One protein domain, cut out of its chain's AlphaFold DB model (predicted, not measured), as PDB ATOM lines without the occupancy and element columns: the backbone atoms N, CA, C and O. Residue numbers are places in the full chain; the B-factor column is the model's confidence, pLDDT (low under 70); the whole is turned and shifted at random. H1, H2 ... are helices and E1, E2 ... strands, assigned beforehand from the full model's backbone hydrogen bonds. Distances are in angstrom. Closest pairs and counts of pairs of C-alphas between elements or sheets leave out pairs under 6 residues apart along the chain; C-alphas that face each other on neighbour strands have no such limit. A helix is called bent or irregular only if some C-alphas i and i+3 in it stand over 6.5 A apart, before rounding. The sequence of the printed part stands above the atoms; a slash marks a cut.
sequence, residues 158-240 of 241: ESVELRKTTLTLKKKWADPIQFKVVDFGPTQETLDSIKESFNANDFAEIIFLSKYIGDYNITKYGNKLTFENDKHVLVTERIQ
ATOM      1  N   GLU A 158     271.543  85.443 208.897       91.50
ATOM      2  CA  GLU A 158     270.785  86.085 209.970       91.50
ATOM      3  C   GLU A 158     271.469  87.383 210.416       91.50
ATOM      4  O   GLU A 158     270.793  88.382 210.649       91.50
ATOM      5  N   SER A 159     272.804  87.383 210.506       91.50
ATOM      6  CA  SER A 159     273.576  88.586 210.813       91.50
ATOM      7  C   SER A 159     274.951  88.598 210.146       91.50
ATOM      8  O   SER A 159     275.553  87.556 209.859       91.50
ATOM      9  N   VAL A 160     275.430  89.821 209.911       93.81
ATOM     10  CA  VAL A 160     276.779  90.152 209.450       93.81
ATOM     11  C   VAL A 160     277.301  91.240 210.378       93.81
ATOM     12  O   VAL A 160     276.787  92.361 210.361       93.81
ATOM     13  N   GLU A 161     278.296  90.900 211.191       92.94
ATOM     14  CA  GLU A 161     278.879  91.803 212.188       92.94
ATOM     15  C   GLU A 161     280.386  91.937 211.951       92.94
ATOM     16  O   GLU A 161     281.057  90.950 211.640       92.94
ATOM     17  N   LEU A 162     280.933  93.145 212.106       93.31
ATOM     18  CA  LEU A 162     282.359  93.417 211.911       93.31
ATOM     19  C   LEU A 162     282.947  94.129 213.131       93.31
ATOM     20  O   LEU A 162     282.874  95.351 213.250       93.31
ATOM     21  N   ARG A 163     283.614  93.367 213.999       91.75
ATOM     22  CA  ARG A 163     284.299  93.893 215.185       91.75
ATOM     23  C   ARG A 163     285.802  93.908 214.952       91.75
ATOM     24  O   ARG A 163     286.395  92.872 214.656       91.75
ATOM     25  N   LYS A 164     286.445  95.067 215.103       90.25
ATOM     26  CA  LYS A 164     287.853  95.266 214.712       90.25
ATOM     27  C   LYS A 164     288.053  94.834 213.253       90.25
ATOM     28  O   LYS A 164     287.470  95.429 212.352       90.25
ATOM     29  N   THR A 165     288.805  93.765 213.024       92.19
ATOM     30  CA  THR A 165     289.007  93.124 211.717       92.19
ATOM     31  C   THR A 165     288.304  91.771 211.606       92.19
ATOM     32  O   THR A 165     288.442  91.096 210.595       92.19
ATOM     33  N   THR A 166     287.563  91.352 212.632       94.75
ATOM     34  CA  THR A 166     286.857  90.068 212.667       94.75
ATOM     35  C   THR A 166     285.443  90.228 212.123       94.75
ATOM     36  O   THR A 166     284.570  90.804 212.772       94.75
ATOM     37  N   LEU A 167     285.227  89.704 210.922       95.38
ATOM     38  CA  LEU A 167     283.926  89.558 210.292       95.38
ATOM     39  C   LEU A 167     283.278  88.260 210.778       95.38
ATOM     40  O   LEU A 167     283.831  87.177 210.585       95.38
ATOM     41  N   THR A 168     282.097  88.366 211.374       95.06
ATOM     42  CA  THR A 168     281.299  87.231 211.841       95.06
ATOM     43  C   THR A 168     280.048  87.106 210.979       95.06
ATOM     44  O   THR A 168     279.235  88.030 210.916       95.06
ATOM     45  N   LEU A 169     279.892  85.953 210.324       94.94
ATOM     46  CA  LEU A 169     278.727  85.626 209.505       94.94
ATOM     47  C   LEU A 169     277.903  84.546 210.202       94.94
ATOM     48  O   LEU A 169     278.352  83.405 210.373       94.94
ATOM     49  N   LYS A 170     276.666  84.878 210.565       93.69
ATOM     50  CA  LYS A 170     275.759  83.945 211.232       93.69
ATOM     51  C   LYS A 170     274.625  83.551 210.304       93.69
ATOM     52  O   LYS A 170     273.929  84.408 209.767       93.69
ATOM     53  N   LYS A 171     274.411  82.250 210.140       92.56
ATOM     54  CA  LYS A 171     273.242  81.685 209.467       92.56
ATOM     55  C   LYS A 171     272.299  81.110 210.514       92.56
ATOM     56  O   LYS A 171     272.731  80.541 211.511       92.56
ATOM     57  N   LYS A 172     270.997  81.211 210.258       89.06
ATOM     58  CA  LYS A 172     269.987  80.620 211.137       89.06
ATOM     59  C   LYS A 172     270.231  79.113 211.296       89.06
ATOM     60  O   LYS A 172     270.385  78.413 210.295       89.06
ATOM     61  N   TRP A 173     270.204  78.627 212.539       87.38
ATOM     62  CA  TRP A 173     270.404  77.212 212.896       87.38
ATOM     63  C   TRP A 173     271.780  76.628 212.544       87.38
ATOM     64  O   TRP A 173     271.909  75.412 212.419       87.38
ATOM     65  N   ALA A 174     272.797  77.469 212.368       90.19
ATOM     66  CA  ALA A 174     274.166  77.024 212.161       90.19
ATOM     67  C   ALA A 174     275.131  77.849 213.016       90.19
ATOM     68  O   ALA A 174     274.840  78.995 213.370       90.19
ATOM     69  N   ASP A 175     276.277  77.253 213.332       90.69
ATOM     70  CA  ASP A 175     277.326  77.942 214.074       90.69
ATOM     71  C   ASP A 175     277.902  79.094 213.243       90.69
ATOM     72  O   ASP A 175     278.091  78.935 212.031       90.69
ATOM     73  N   PRO A 176     278.191  80.251 213.869       93.44
ATOM     74  CA  PRO A 176     278.776  81.384 213.172       93.44
ATOM     75  C   PRO A 176     280.156  81.024 212.617       93.44
ATOM     76  O   PRO A 176     280.938  80.311 213.245       93.44
ATOM     77  N   ILE A 177     280.474  81.574 211.449       94.75
ATOM     78  CA  ILE A 177     281.809  81.479 210.859       94.75
ATOM     79  C   ILE A 177     282.492  82.838 210.937       94.75
ATOM     80  O   ILE A 177     281.854  83.878 210.750       94.75
ATOM     81  N   GLN A 178     283.788  82.820 211.231       95.38
ATOM     82  CA  GLN A 178     284.568  84.024 211.466       95.38
ATOM     83  C   GLN A 178     285.736  84.131 210.496       95.38
ATOM     84  O   GLN A 178     286.401  83.147 210.154       95.38
ATOM     85  N   PHE A 179     285.984  85.361 210.076       96.12
ATOM     86  CA  PHE A 179     287.039  85.715 209.150       96.12
ATOM     87  C   PHE A 179     287.780  86.939 209.655       96.12
ATOM     88  O   PHE A 179     287.171  87.893 210.130       96.12
ATOM     89  N   LYS A 180     289.094  86.950 209.482       96.00
ATOM     90  CA  LYS A 180     289.881  88.172 209.560       96.00
ATOM     91  C   LYS A 180     289.825  88.859 208.199       96.00
ATOM     92  O   LYS A 180     290.254  88.284 207.202       96.00
ATOM     93  N   VAL A 181     289.296  90.075 208.150       95.44
ATOM     94  CA  VAL A 181     289.326  90.930 206.959       95.44
ATOM     95  C   VAL A 181     290.769  91.356 206.708       95.44
ATOM     96  O   VAL A 181     291.423  91.902 207.598       95.44
ATOM     97  N   VAL A 182     291.256  91.077 205.501       94.19
ATOM     98  CA  VAL A 182     292.607  91.435 205.053       94.19
ATOM     99  C   VAL A 182     292.545  92.652 204.148       94.19
ATOM    100  O   VAL A 182     293.289  93.604 204.363       94.19
ATOM    101  N   ASP A 183     291.662  92.621 203.152       92.88
ATOM    102  CA  ASP A 183     291.521  93.709 202.193       92.88
ATOM    103  C   ASP A 183     290.126  93.726 201.552       92.88
ATOM    104  O   ASP A 183     289.391  92.740 201.605       92.88
ATOM    105  N   PHE A 184     289.751  94.851 200.953       93.69
ATOM    106  CA  PHE A 184     288.493  95.007 200.225       93.69
ATOM    107  C   PHE A 184     288.603  96.102 199.162       93.69
ATOM    108  O   PHE A 184     289.025  97.211 199.492       93.69
ATOM    109  N   GLY A 185     288.187  95.848 197.924       92.50
ATOM    110  CA  GLY A 185     288.253  96.854 196.861       92.50
ATOM    111  C   GLY A 185     287.736  96.361 195.507       92.50
ATOM    112  O   GLY A 185     287.088  95.315 195.444       92.50
ATOM    113  N   PRO A 186     288.013  97.095 194.412       92.69
ATOM    114  CA  PRO A 186     287.643  96.686 193.055       92.69
ATOM    115  C   PRO A 186     288.267  95.338 192.674       92.69
ATOM    116  O   PRO A 186     289.443  95.108 192.965       92.69
ATOM    117  N   THR A 187     287.514  94.462 191.993       91.38
ATOM    118  CA  THR A 187     287.925  93.071 191.701       91.38
ATOM    119  C   THR A 187     289.323  92.984 191.097       91.38
ATOM    120  O   THR A 187     290.166  92.269 191.628       91.38
ATOM    121  N   GLN A 188     289.580  93.704 190.001       90.56
ATOM    122  CA  GLN A 188     290.833  93.565 189.256       90.56
ATOM    123  C   GLN A 188     292.040  93.977 190.106       90.56
ATOM    124  O   GLN A 188     292.939  93.176 190.331       90.56
ATOM    125  N   GLU A 189     292.015  95.197 190.641       91.56
ATOM    126  CA  GLU A 189     293.108  95.750 191.449       91.56
ATOM    127  C   GLU A 189     293.370  94.912 192.705       91.56
ATOM    128  O   GLU A 189     294.518  94.637 193.057       91.56
ATOM    129  N   THR A 190     292.297  94.464 193.362       90.88
ATOM    130  CA  THR A 190     292.397  93.697 194.606       90.88
ATOM    131  C   THR A 190     292.965  92.305 194.347       90.88
ATOM    132  O   THR A 190     293.848  91.870 195.083       90.88
ATOM    133  N   LEU A 191     292.520  91.611 193.291       90.56
ATOM    134  CA  LEU A 191     293.043  90.288 192.938       90.56
ATOM    135  C   LEU A 191     294.496  90.352 192.455       90.56
ATOM    136  O   LEU A 191     295.290  89.498 192.843       90.56
ATOM    137  N   ASP A 192     294.867  91.378 191.686       91.19
ATOM    138  CA  ASP A 192     296.245  91.565 191.206       91.19
ATOM    139  C   ASP A 192     297.235  91.835 192.353       91.19
ATOM    140  O   ASP A 192     298.429  91.549 192.238       91.19
ATOM    141  N   SER A 193     296.752  92.357 193.486       91.62
ATOM    142  CA  SER A 193     297.569  92.568 194.686       91.62
ATOM    143  C   SER A 193     297.923  91.267 195.431       91.62
ATOM    144  O   SER A 193     298.866  91.247 196.235       91.62
ATOM    145  N   ILE A 194     297.195  90.174 195.171       91.62
ATOM    146  CA  ILE A 194     297.386  88.880 195.831       91.62
ATOM    147  C   ILE A 194     298.603  88.181 195.223       91.62
ATOM    148  O   ILE A 194     298.660  87.892 194.031       91.62
ATOM    149  N   LYS A 195     299.597  87.883 196.067       91.25
ATOM    150  CA  LYS A 195     300.863  87.260 195.640       91.25
ATOM    151  C   LYS A 195     300.850  85.741 195.787       91.25
ATOM    152  O   LYS A 195     301.700  85.055 195.224       91.25
ATOM    153  N   GLU A 196     299.929  85.218 196.587       90.94
ATOM    154  CA  GLU A 196     299.769  83.793 196.830       90.94
ATOM    155  C   GLU A 196     299.217  83.067 195.599       90.94
ATOM    156  O   GLU A 196     298.375  83.577 194.863       90.94
ATOM    157  N   SER A 197     299.672  81.834 195.381       88.88
ATOM    158  CA  SER A 197     299.182  81.013 194.275       88.88
ATOM    159  C   SER A 197     297.761  80.507 194.527       88.88
ATOM    160  O   SER A 197     297.381  80.211 195.663       88.88
ATOM    161  N   PHE A 198     296.997  80.356 193.443       88.00
ATOM    162  CA  PHE A 198     295.671  79.746 193.467       88.00
ATOM    163  C   PHE A 198     295.721  78.338 194.074       88.00
ATOM    164  O   PHE A 198     296.535  77.502 193.674       88.00
ATOM    165  N   ASN A 199     294.833  78.073 195.028       85.56
ATOM    166  CA  ASN A 199     294.746  76.802 195.729       85.56
ATOM    167  C   ASN A 199     293.500  76.027 195.277       85.56
ATOM    168  O   ASN A 199     292.396  76.244 195.771       85.56
ATOM    169  N   ALA A 200     293.702  75.090 194.348       79.56
ATOM    170  CA  ALA A 200     292.648  74.212 193.839       79.56
ATOM    171  C   ALA A 200     292.315  73.034 194.777       79.56
ATOM    172  O   ALA A 200     291.284  72.384 194.608       79.56
ATOM    173  N   ASN A 201     293.192  72.727 195.737       81.00
ATOM    174  CA  ASN A 201     293.097  71.512 196.549       81.00
ATOM    175  C   ASN A 201     292.055  71.637 197.669       81.00
ATOM    176  O   ASN A 201     291.460  70.638 198.069       81.00
ATOM    177  N   ASP A 202     291.760  72.859 198.113       84.69
ATOM    178  CA  ASP A 202     290.811  73.131 199.201       84.69
ATOM    179  C   ASP A 202     289.371  73.342 198.710       84.69
ATOM    180  O   ASP A 202     288.581  74.095 199.283       84.69
ATOM    181  N   PHE A 203     288.991  72.638 197.644       84.56
ATOM    182  CA  PHE A 203     287.669  72.766 197.035       84.56
ATOM    183  C   PHE A 203     286.521  72.425 198.002       84.56
ATOM    184  O   PHE A 203     285.437  72.999 197.918       84.56
ATOM    185  N   ALA A 204     286.759  71.530 198.967       89.69
ATOM    186  CA  ALA A 204     285.776  71.181 199.992       89.69
ATOM    187  C   ALA A 204     285.390  72.380 200.878       89.69
ATOM    188  O   ALA A 204     284.214  72.546 201.212       89.69
ATOM    189  N   GLU A 205     286.356  73.234 201.229       90.75
ATOM    190  CA  GLU A 205     286.100  74.457 201.990       90.75
ATOM    191  C   GLU A 205     285.280  75.451 201.167       90.75
ATOM    192  O   GLU A 205     284.298  75.993 201.669       90.75
ATOM    193  N   ILE A 206     285.624  75.620 199.889       91.31
ATOM    194  CA  ILE A 206     284.885  76.489 198.965       91.31
ATOM    195  C   ILE A 206     283.420  76.034 198.865       91.31
ATOM    196  O   ILE A 206     282.518  76.842 199.072       91.31
ATOM    197  N   ILE A 207     283.163  74.733 198.662       91.31
ATOM    198  CA  ILE A 207     281.793  74.187 198.619       91.31
ATOM    199  C   ILE A 207     281.040  74.461 199.927       91.31
ATOM    200  O   ILE A 207     279.858  74.820 199.899       91.31
ATOM    201  N   PHE A 208     281.688  74.247 201.074       93.00
ATOM    202  CA  PHE A 208     281.080  74.515 202.375       93.00
ATOM    203  C   PHE A 208     280.674  75.989 202.498       93.00
ATOM    204  O   PHE A 208     279.531  76.280 202.857       93.00
ATOM    205  N   LEU A 209     281.576  76.907 202.145       93.62
ATOM    206  CA  LEU A 209     281.332  78.343 202.219       93.62
ATOM    207  C   LEU A 209     280.231  78.792 201.259       93.62
ATOM    208  O   LEU A 209     279.353  79.537 201.685       93.62
ATOM    209  N   SER A 210     280.191  78.285 200.025       92.62
ATOM    210  CA  SER A 210     279.098  78.580 199.086       92.62
ATOM    211  C   SER A 210     277.740  78.124 199.631       92.62
ATOM    212  O   SER A 210     276.751  78.845 199.536       92.62
ATOM    213  N   LYS A 211     277.670  76.952 200.278       92.12
ATOM    214  CA  LYS A 211     276.426  76.468 200.911       92.12
ATOM    215  C   LYS A 211     276.030  77.278 202.144       92.12
ATOM    216  O   LYS A 211     274.837  77.424 202.437       92.12
ATOM    217  N   TYR A 212     277.011  77.738 202.913       93.38
ATOM    218  CA  TYR A 212     276.758  78.500 204.127       93.38
ATOM    219  C   TYR A 212     276.350  79.939 203.789       93.38
ATOM    220  O   TYR A 212     275.261  80.362 204.173       93.38
ATOM    221  N   ILE A 213     277.198  80.648 203.043       92.88
ATOM    222  CA  ILE A 213     277.118  82.087 202.796       92.88
ATOM    223  C   ILE A 213     276.142  82.386 201.660       92.88
ATOM    224  O   ILE A 213     275.278  83.235 201.838       92.88
ATOM    225  N   GLY A 214     276.218  81.691 200.525       91.88
ATOM    226  CA  GLY A 214     275.347  81.931 199.371       91.88
ATOM    227  C   GLY A 214     276.105  82.001 198.048       91.88
ATOM    228  O   GLY A 214     277.223  81.493 197.928       91.88
ATOM    229  N   ASP A 215     275.473  82.627 197.058       91.31
ATOM    230  CA  ASP A 215     275.940  82.655 195.669       91.31
ATOM    231  C   ASP A 215     276.958  83.781 195.424       91.31
ATOM    232  O   ASP A 215     276.624  84.870 194.954       91.31
ATOM    233  N   TYR A 216     278.211  83.515 195.795       93.31
ATOM    234  CA  TYR A 216     279.362  84.391 195.561       93.31
ATOM    235  C   TYR A 216     280.454  83.618 194.833       93.31
ATOM    236  O   TYR A 216     280.620  82.414 195.061       93.31
ATOM    237  N   ASN A 217     281.261  84.317 194.031       92.06
ATOM    238  CA  ASN A 217     282.486  83.713 193.520       92.06
ATOM    239  C   ASN A 217     283.485  83.646 194.674       92.06
ATOM    240  O   ASN A 217     284.016  84.670 195.106       92.06
ATOM    241  N   ILE A 218     283.690  82.436 195.192       94.00
ATOM    242  CA  ILE A 218     284.632  82.162 196.272       94.00
ATOM    243  C   ILE A 218     285.853  81.484 195.671       94.00
ATOM    244  O   ILE A 218     285.752  80.395 195.103       94.00
ATOM    245  N   THR A 219     287.015  82.109 195.819       92.94
ATOM    246  CA  THR A 219     288.297  81.534 195.399       92.94
ATOM    247  C   THR A 219     289.306  81.586 196.541       92.94
ATOM    248  O   THR A 219     289.136  82.322 197.515       92.94
ATOM    249  N   LYS A 220     290.328  80.724 196.473       93.75
ATOM    250  CA  LYS A 220     291.348  80.598 197.517       93.75
ATOM    251  C   LYS A 220     292.746  80.791 196.938       93.75
ATOM    252  O   LYS A 220     293.099  80.163 195.939       93.75
ATOM    253  N   TYR A 221     293.545  81.618 197.603       92.75
ATOM    254  CA  TYR A 221     294.937  81.913 197.267       92.75
ATOM    255  C   TYR A 221     295.800  81.711 198.514       92.75
ATOM    256  O   TYR A 221     295.728  82.485 199.469       92.75
ATOM    257  N   GLY A 222     296.583  80.630 198.558       91.00
ATOM    258  CA  GLY A 222     297.229  80.192 199.800       91.00
ATOM    259  C   GLY A 222     296.198  79.961 200.915       91.00
ATOM    260  O   GLY A 222     295.357  79.071 200.792       91.00
ATOM    261  N   ASN A 223     296.248  80.785 201.970       90.69
ATOM    262  CA  ASN A 223     295.283  80.791 203.084       90.69
ATOM    263  C   ASN A 223     294.187  81.865 202.953       90.69
ATOM    264  O   ASN A 223     293.246  81.873 203.747       90.69
ATOM    265  N   LYS A 224     294.299  82.759 201.965       94.75
ATOM    266  CA  LYS A 224     293.338  83.836 201.736       94.75
ATOM    267  C   LYS A 224     292.139  83.314 200.962       94.75
ATOM    268  O   LYS A 224     292.295  82.609 199.967       94.75
ATOM    269  N   LEU A 225     290.954  83.699 201.403       95.31
ATOM    270  CA  LEU A 225     289.682  83.484 200.731       95.31
ATOM    271  C   LEU A 225     289.193  84.814 200.178       95.31
ATOM    272  O   LEU A 225     289.134  85.808 200.905       95.31
ATOM    273  N   THR A 226     288.822  84.818 198.908       95.69
ATOM    274  CA  THR A 226     288.241  85.979 198.247       95.69
ATOM    275  C   THR A 226     286.774  85.726 197.962       95.69
ATOM    276  O   THR A 226     286.426  84.685 197.410       95.69
ATOM    277  N   PHE A 227     285.929  86.684 198.330       95.75
ATOM    278  CA  PHE A 227     284.511  86.714 197.995       95.75
ATOM    279  C   PHE A 227     284.293  87.843 197.000       95.75
ATOM    280  O   PHE A 227     284.634  88.983 197.305       95.75
ATOM    281  N   GLU A 228     283.736  87.550 195.832       94.62
ATOM    282  CA  GLU A 228     283.390  88.578 194.852       94.62
ATOM    283  C   GLU A 228     281.889  88.887 194.869       94.62
ATOM    284  O   GLU A 228     281.056  87.976 194.804       94.62
ATOM    285  N   ASN A 229     281.549  90.176 194.894       94.06
ATOM    286  CA  ASN A 229     280.202  90.667 194.633       94.06
ATOM    287  C   ASN A 229     280.243  92.024 193.912       94.06
ATOM    288  O   ASN A 229     281.019  92.896 194.285       94.06
ATOM    289  N   ASP A 230     279.421  92.203 192.874       89.56
ATOM    290  CA  ASP A 230     279.269  93.452 192.109       89.56
ATOM    291  C   ASP A 230     280.593  94.180 191.783       89.56
ATOM    292  O   ASP A 230     280.766  95.371 192.046       89.56
ATOM    293  N   LYS A 231     281.544  93.445 191.181       90.44
ATOM    294  CA  LYS A 231     282.895  93.918 190.798       90.44
ATOM    295  C   LYS A 231     283.771  94.396 191.963       90.44
ATOM    296  O   LYS A 231     284.734  95.134 191.745       90.44
ATOM    297  N   HIS A 232     283.445  93.979 193.178       93.06
ATOM    298  CA  HIS A 232     284.263  94.178 194.361       93.06
ATOM    299  C   HIS A 232     284.653  92.829 194.948       93.06
ATOM    300  O   HIS A 232     283.884  91.866 194.903       93.06
ATOM    301  N   VAL A 233     285.848  92.771 195.522       94.94
ATOM    302  CA  VAL A 233     286.386  91.583 196.172       94.94
ATOM    303  C   VAL A 233     286.690  91.899 197.624       94.94
ATOM    304  O   VAL A 233     287.390  92.861 197.933       94.94
ATOM    305  N   LEU A 234     286.185  91.047 198.509       96.25
ATOM    306  CA  LEU A 234     286.560  90.977 199.910       96.25
ATOM    307  C   LEU A 234     287.606  89.873 200.084       96.25
ATOM    308  O   LEU A 234     287.320  88.706 199.821       96.25
ATOM    309  N   VAL A 235     288.795  90.232 200.560       96.19
ATOM    310  CA  VAL A 235     289.887  89.310 200.884       96.19
ATOM    311  C   VAL A 235     289.891  89.049 202.383       96.19
ATOM    312  O   VAL A 235     289.923  89.972 203.200       96.19
ATOM    313  N   THR A 236     289.893  87.777 202.758       96.31
ATOM    314  CA  THR A 236     289.818  87.351 204.154       96.31
ATOM    315  C   THR A 236     290.716  86.162 204.452       96.31
ATOM    316  O   THR A 236     291.133  85.444 203.550       96.31
ATOM    317  N   GLU A 237     290.955  85.909 205.730       95.25
ATOM    318  CA  GLU A 237     291.530  84.663 206.232       95.25
ATOM    319  C   GLU A 237     290.547  84.028 207.213       95.25
ATOM    320  O   GLU A 237     290.001  84.708 208.085       95.25
ATOM    321  N   ARG A 238     290.289  82.725 207.078       93.31
ATOM    322  CA  ARG A 238     289.372  82.025 207.982       93.31
ATOM    323  C   ARG A 238     289.989  81.907 209.374       93.31
ATOM    324  O   ARG A 238     291.114  81.434 209.510       93.31
ATOM    325  N   ILE A 239     289.226  82.276 210.399       92.25
ATOM    326  CA  ILE A 239     289.594  82.035 211.795       92.25
ATOM    327  C   ILE A 239     289.078  80.638 212.141       92.25
ATOM    328  O   ILE A 239     287.871  80.394 212.154       92.25
ATOM    329  N   GLN A 240     289.998  79.690 212.311       77.00
ATOM    330  CA  GLN A 240     289.671  78.352 212.795       77.00
ATOM    331  C   GLN A 240     289.757  78.375 214.321       77.00
ATOM    332  O   GLN A 240     290.817  78.686 214.863       77.00
TER     333      GLN A 240
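AT A GLANCE: This is residues 158 to 240 of the 241 residues of an uncharacterized protein of Candidatus Marinimicrobia bacterium (UniProt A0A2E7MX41). One strongly twisted antiparallel sheet of six strands, bent at E3, has helix H2 packed on one face, reaching edge strand E4 and also E2. The short helix H1 sits at the end of E3, by E6. The 83 printed residues run E1 E2 E3 H1 H2 E4 E5 E6, and the sheet's order is E1 E2 E3 E6 E5 E4. The class is mixed, helices and strands; the whole is compact, with a radius of gyration of the C-alphas of 12.4 A and spans of 36 by 28 by 24 A.

IN THESE COORDINATES: E3, residues 177 to 186, measures 24.1 A and bends by 71 degrees at residue 180. E6 is 232 to 238, 19.0 A, ending at C-alpha 238 (289.372, 82.025, 207.982). E1 is 158 to 163, 16.5 A, from C-alpha 158 (270.785, 86.085, 209.970); E2 is 166 to 171, 16.3 A. E4 is 217 to 221, 13.1 A; E5 is 224 to 229, 16.4 A. H1 is 187 to 192, 8.5 A; H2 is 203 to 213, 15.2 A.

HOW THE PARTS SIT: E1 E2 E3 and E4 E5 E6 are meanders, each strand the antiparallel neighbour of the one before. Within hydrogen-bond range are N 161 and O 168 of E1 and E2, 3.0 A; N 167 and O 179 of E2 and E3, 2.8 A; N 180 and O 237 of E3 and E6, 2.8 A; N 225 and O 236 of E5 and E6, 2.8 A; and N 221 and O 224 of E4 and E5, 2.9 A. H2 on one face of the sheet makes two layers, at a height of 7.2 A over the sheet. It lies over E5, slantwise to the strands at 47 degrees on the local plane. Its closest C-alphas to E4 are Ile 206 and Ile 218, 6.3 A. H1 is on the sheet, and its closest C-alphas to E6 are Thr 187 and His 232, 4.7 A. In H1 and H2 every O i to N i+4 pair is within hydrogen-bond range.

THE WHOLE: The farthest C-alphas, Trp 173 and Asp 192, are 36.7 A apart. The printed part has no cut and no long link. No printed residue is under 70.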